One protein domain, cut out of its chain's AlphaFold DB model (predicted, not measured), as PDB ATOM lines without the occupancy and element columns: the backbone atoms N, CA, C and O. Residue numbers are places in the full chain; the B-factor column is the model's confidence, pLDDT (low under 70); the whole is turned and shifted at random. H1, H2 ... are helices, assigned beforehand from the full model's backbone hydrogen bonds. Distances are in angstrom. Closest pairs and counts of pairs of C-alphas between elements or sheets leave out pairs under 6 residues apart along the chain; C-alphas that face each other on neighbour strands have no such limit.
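AT A GLANCE: This is residues 97 to 137 of the 137 residues of the protein "Transposase" of Anabaenopsis circularis NIES-21 (UniProt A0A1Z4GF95). A long helix, H1, and a shorter one, H2, meet near their ends as a V with unequal arms, H2 folding partly back from the corner. The printed part has 41 residues with two named helices, H1 then H2, and no named strand: all helix. It is extended, with a radius of gyration of the C-alphas of 14.2 A, and flat, spanning 43 by 23 by 6 A.

HOW THE PARTS SIT: H1, residues 98 to 123, and H2, residues 125 to 136, only just touch, with 3 pairs of C-alphas within 8 A, and only at the corner by their tight link. H1 touches with residues 120 to 121 alone, H2 with 128 to 129 alone; the closest C-alphas, of Phe 121 and Phe 128, are 5.6 A apart. They run opposite ways at a steep tilt of 50 degrees. In both helices every O i to N i+4 pair is within hydrogen-bond range.

IN THESE COORDINATES: H1 measures 37.1 A from C-alpha 98 at (49.897, -70.264, -9.723) to C-alpha 123. H2 measures 16.6 A, ending at C-alpha 136 at (60.251, -80.646, -40.481).

THE WHOLE: The C-alphas farthest apart, of Cys 97 and Glu 126, are 43.3 A apart. The printed part has no cut; residue 137, the chain's last, is under pLDDT 70.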
ATOM      1  N   CYS A  97      46.512 -71.833  -6.840       95.31
ATOM      2  CA  CYS A  97      47.819 -72.348  -7.240       95.31
ATOM      3  C   CYS A  97      48.264 -71.736  -8.582       95.31
ATOM      4  O   CYS A  97      47.658 -71.977  -9.634       95.31
ATOM      5  N   VAL A  98      49.356 -70.966  -8.549       93.88
ATOM      6  CA  VAL A  98      49.897 -70.264  -9.723       93.88
ATOM      7  C   VAL A  98      50.304 -71.248 -10.818       93.88
ATOM      8  O   VAL A  98      50.061 -70.981 -11.994       93.88
ATOM      9  N   GLN A  99      50.863 -72.403 -10.453       96.25
ATOM     10  CA  GLN A  99      51.261 -73.442 -11.403       96.25
ATOM     11  C   GLN A  99      50.051 -73.996 -12.166       96.25
ATOM     12  O   GLN A  99      50.074 -74.051 -13.394       96.25
ATOM     13  N   ASN A 100      48.954 -74.314 -11.467       94.88
ATOM     14  CA  ASN A 100      47.721 -74.789 -12.105       94.88
ATOM     15  C   ASN A 100      47.132 -73.730 -13.047       94.88
ATOM     16  O   ASN A 100      46.690 -74.046 -14.153       94.88
ATOM     17  N   TRP A 101      47.167 -72.458 -12.643       92.69
ATOM     18  CA  TRP A 101      46.723 -71.351 -13.492       92.69
ATOM     19  C   TRP A 101      47.586 -71.196 -14.753       92.69
ATOM     20  O   TRP A 101      47.053 -70.991 -15.847       92.69
ATOM     21  N   GLN A 102      48.911 -71.317 -14.630       95.69
ATOM     22  CA  GLN A 102      49.827 -71.277 -15.774       95.69
ATOM     23  C   GLN A 102      49.584 -72.448 -16.729       95.69
ATOM     24  O   GLN A 102      49.519 -72.226 -17.941       95.69
ATOM     25  N   GLN A 103      49.383 -73.656 -16.196       96.00
ATOM     26  CA  GLN A 103      49.079 -74.842 -16.994       96.00
ATOM     27  C   GLN A 103      47.784 -74.654 -17.789       96.00
ATOM     28  O   GLN A 103      47.804 -74.736 -19.016       96.00
ATOM     29  N   LEU A 104      46.694 -74.259 -17.123       93.31
ATOM     30  CA  LEU A 104      45.414 -73.984 -17.782       93.31
ATOM     31  C   LEU A 104      45.559 -72.939 -18.901       93.31
ATOM     32  O   LEU A 104      44.965 -73.058 -19.974       93.31
ATOM     33  N   ARG A 105      46.368 -71.897 -18.682       92.88
ATOM     34  CA  ARG A 105      46.645 -70.889 -19.716       92.88
ATOM     35  C   ARG A 105      47.455 -71.436 -20.880       92.88
ATOM     36  O   ARG A 105      47.217 -71.000 -22.008       92.88
ATOM     37  N   SER A 106      48.399 -72.334 -20.620       94.75
ATOM     38  CA  SER A 106      49.159 -73.026 -21.659       94.75
ATOM     39  C   SER A 106      48.224 -73.855 -22.536       94.75
ATOM     40  O   SER A 106      48.221 -73.676 -23.753       94.75
ATOM     41  N   ASP A 107      47.333 -74.641 -21.932       93.12
ATOM     42  CA  ASP A 107      46.381 -75.496 -22.652       93.12
ATOM     43  C   ASP A 107      45.446 -74.662 -23.545       93.12
ATOM     44  O   ASP A 107      45.310 -74.903 -24.749       93.12
ATOM     45  N   LEU A 108      44.885 -73.574 -23.001       92.12
ATOM     46  CA  LEU A 108      44.073 -72.630 -23.779       92.12
ATOM     47  C   LEU A 108      44.863 -71.973 -24.920       92.12
ATOM     48  O   LEU A 108      44.302 -71.686 -25.984       92.12
ATOM     49  N   ARG A 109      46.160 -71.711 -24.717       93.00
ATOM     50  CA  ARG A 109      47.038 -71.176 -25.763       93.00
ATOM     51  C   ARG A 109      47.269 -72.208 -26.860       93.00
ATOM     52  O   ARG A 109      47.204 -71.828 -28.026       93.00
ATOM     53  N   GLN A 110      47.460 -73.483 -26.527       92.44
ATOM     54  CA  GLN A 110      47.573 -74.552 -27.523       92.44
ATOM     55  C   GLN A 110      46.299 -74.662 -28.365       92.44
ATOM     56  O   GLN A 110      46.361 -74.651 -29.595       92.44
ATOM     57  N   HIS A 111      45.125 -74.629 -27.732       89.81
ATOM     58  CA  HIS A 111      43.842 -74.642 -28.446       89.81
ATOM     59  C   HIS A 111      43.707 -73.439 -29.396       89.81
ATOM     60  O   HIS A 111      43.243 -73.566 -30.534       89.81
ATOM     61  N   GLN A 112      44.152 -72.258 -28.952       90.44
ATOM     62  CA  GLN A 112      44.189 -71.059 -29.785       90.44
ATOM     63  C   GLN A 112      45.130 -71.223 -30.985       90.44
ATOM     64  O   GLN A 112      44.762 -70.842 -32.099       90.44
ATOM     65  N   LEU A 113      46.321 -71.790 -30.779       91.50
ATOM     66  CA  LEU A 113      47.305 -72.028 -31.836       91.50
ATOM     67  C   LEU A 113      46.782 -73.017 -32.881       91.50
ATOM     68  O   LEU A 113      46.835 -72.700 -34.069       91.50
ATOM     69  N   HIS A 114      46.182 -74.135 -32.464       89.62
ATOM     70  CA  HIS A 114      45.538 -75.077 -33.386       89.62
ATOM     71  C   HIS A 114      44.461 -74.398 -34.232       89.62
ATOM     72  O   HIS A 114      44.392 -74.598 -35.446       89.62
ATOM     73  N   ARG A 115      43.640 -73.533 -33.625       88.50
ATOM     74  CA  ARG A 115      42.629 -72.786 -34.380       88.50
ATOM     75  C   ARG A 115      43.259 -71.826 -35.388       88.50
ATOM     76  O   ARG A 115      42.758 -71.712 -36.503       88.50
ATOM     77  N   ILE A 116      44.341 -71.147 -35.017       90.44
ATOM     78  CA  ILE A 116      45.084 -70.269 -35.930       90.44
ATOM     79  C   ILE A 116      45.665 -71.075 -37.094       90.44
ATOM     80  O   ILE A 116      45.519 -70.651 -38.237       90.44
ATOM     81  N   GLN A 117      46.269 -72.236 -36.834       92.19
ATOM     82  CA  GLN A 117      46.798 -73.125 -37.874       92.19
ATOM     83  C   GLN A 117      45.696 -73.578 -38.840       92.19
ATOM     84  O   GLN A 117      45.854 -73.424 -40.046       92.19
ATOM     85  N   GLN A 118      44.538 -74.016 -38.328       90.81
ATOM     86  CA  GLN A 118      43.381 -74.362 -39.167       90.81
ATOM     87  C   GLN A 118      42.933 -73.193 -40.053       90.81
ATOM     88  O   GLN A 118      42.600 -73.392 -41.218       90.81
ATOM     89  N   LEU A 119      42.901 -71.969 -39.514       91.06
ATOM     90  CA  LEU A 119      42.531 -70.779 -40.283       91.06
ATOM     91  C   LEU A 119      43.581 -70.424 -41.344       91.06
ATOM     92  O   LEU A 119      43.206 -70.014 -42.438       91.06
ATOM     93  N   ARG A 120      44.875 -70.592 -41.042       94.00
ATOM     94  CA  ARG A 120      45.969 -70.387 -42.004       94.00
ATOM     95  C   ARG A 120      45.887 -71.386 -43.151       94.00
ATOM     96  O   ARG A 120      45.848 -70.954 -44.297       94.00
ATOM     97  N   PHE A 121      45.747 -72.673 -42.834       95.25
ATOM     98  CA  PHE A 121      45.550 -73.728 -43.827       95.25
ATOM     99  C   PHE A 121      44.346 -73.437 -44.729       95.25
ATOM    100  O   PHE A 121      44.470 -73.441 -45.944       95.25
ATOM    101  N   ARG A 122      43.187 -73.078 -44.154       94.75
ATOM    102  CA  ARG A 122      41.989 -72.729 -44.943       94.75
ATOM    103  C   ARG A 122      42.167 -71.497 -45.833       94.75
ATOM    104  O   ARG A 122      41.417 -71.350 -46.790       94.75
ATOM    105  N   ARG A 123      43.086 -70.589 -45.491       96.12
ATOM    106  CA  ARG A 123      43.341 -69.365 -46.260       96.12
ATOM    107  C   ARG A 123      44.268 -69.620 -47.447       96.12
ATOM    108  O   ARG A 123      44.018 -69.067 -48.510       96.12
ATOM    109  N   ASN A 124      45.337 -70.386 -47.246       96.44
ATOM    110  CA  ASN A 124      46.258 -70.795 -48.303       96.44
ATOM    111  C   ASN A 124      46.881 -72.154 -47.924       96.44
ATOM    112  O   ASN A 124      47.828 -72.176 -47.132       96.44
ATOM    113  N   PRO A 125      46.327 -73.267 -48.435       96.69
ATOM    114  CA  PRO A 125      46.814 -74.605 -48.121       96.69
ATOM    115  C   PRO A 125      48.253 -74.836 -48.583       96.69
ATOM    116  O   PRO A 125      49.044 -75.345 -47.799       96.69
ATOM    117  N   GLU A 126      48.595 -74.423 -49.805       97.25
ATOM    118  CA  GLU A 126      49.910 -74.664 -50.419       97.25
ATOM    119  C   GLU A 126      51.022 -74.002 -49.602       97.25
ATOM    120  O   GLU A 126      51.868 -74.688 -49.039       97.25
ATOM    121  N   ALA A 127      50.928 -72.687 -49.374       95.50
ATOM    122  CA  ALA A 127      51.936 -71.966 -48.593       95.50
ATOM    123  C   ALA A 127      52.048 -72.471 -47.141       95.50
ATOM    124  O   ALA A 127      53.109 -72.385 -46.517       95.50
ATOM    125  N   PHE A 128      50.945 -72.964 -46.567       94.56
ATOM    126  CA  PHE A 128      50.958 -73.555 -45.232       94.56
ATOM    127  C   PHE A 128      51.714 -74.889 -45.210       94.56
ATOM    128  O   PHE A 128      52.471 -75.118 -44.268       94.56
ATOM    129  N   LEU A 129      51.519 -75.739 -46.221       95.75
ATOM    130  CA  LEU A 129      52.224 -77.013 -46.357       95.75
ATOM    131  C   LEU A 129      53.718 -76.796 -46.629       95.75
ATOM    132  O   LEU A 129      54.518 -77.351 -45.886       95.75
ATOM    133  N   ASP A 130      54.093 -75.891 -47.538       96.00
ATOM    134  CA  ASP A 130      55.505 -75.553 -47.807       96.00
ATOM    135  C   ASP A 130      56.237 -75.087 -46.534       96.00
ATOM    136  O   ASP A 130      57.368 -75.482 -46.237       96.00
ATOM    137  N   THR A 131      55.562 -74.257 -45.728       94.06
ATOM    138  CA  THR A 131      56.093 -73.800 -44.435       94.06
ATOM    139  C   THR A 131      56.281 -74.968 -43.465       94.06
ATOM    140  O   THR A 131      57.258 -74.989 -42.719       94.06
ATOM    141  N   LEU A 132      55.341 -75.921 -43.431       92.62
ATOM    142  CA  LEU A 132      55.449 -77.097 -42.565       92.62
ATOM    143  C   LEU A 132      56.571 -78.033 -43.013       92.62
ATOM    144  O   LEU A 132      57.306 -78.515 -42.158       92.62
ATOM    145  N   GLU A 133      56.727 -78.255 -44.314       94.38
ATOM    146  CA  GLU A 133      57.810 -79.072 -44.868       94.38
ATOM    147  C   GLU A 133      59.178 -78.473 -44.527       94.38
ATOM    148  O   GLU A 133      60.057 -79.187 -44.058       94.38
ATOM    149  N   THR A 134      59.321 -77.149 -44.624       94.06
ATOM    150  CA  THR A 134      60.561 -76.439 -44.255       94.06
ATOM    151  C   THR A 134      60.882 -76.519 -42.755       94.06
ATOM    152  O   THR A 134      62.034 -76.395 -42.364       94.06
ATOM    153  N   LEU A 135      59.876 -76.680 -41.889       90.00
ATOM    154  CA  LEU A 135      60.070 -76.791 -40.435       90.00
ATOM    155  C   LEU A 135      60.388 -78.220 -39.970       90.00
ATOM    156  O   LEU A 135      60.816 -78.397 -38.830       90.00
ATOM    157  N   LEU A 136      60.096 -79.223 -40.801       84.88
ATOM    158  CA  LEU A 136      60.251 -80.646 -40.481       84.88
ATOM    159  C   LEU A 136      61.487 -81.284 -41.136       84.88
ATOM    160  O   LEU A 136      61.829 -82.411 -40.774       84.88
ATOM    161  N   LEU A 137      62.125 -80.578 -42.071       64.88
ATOM    162  CA  LEU A 137      63.391 -80.925 -42.722       64.88
ATOM    163  C   LEU A 137      64.541 -80.107 -42.124       64.88
ATOM    164  O   LEU A 137      65.635 -80.692 -41.965       64.88
TER     165      LEU A 137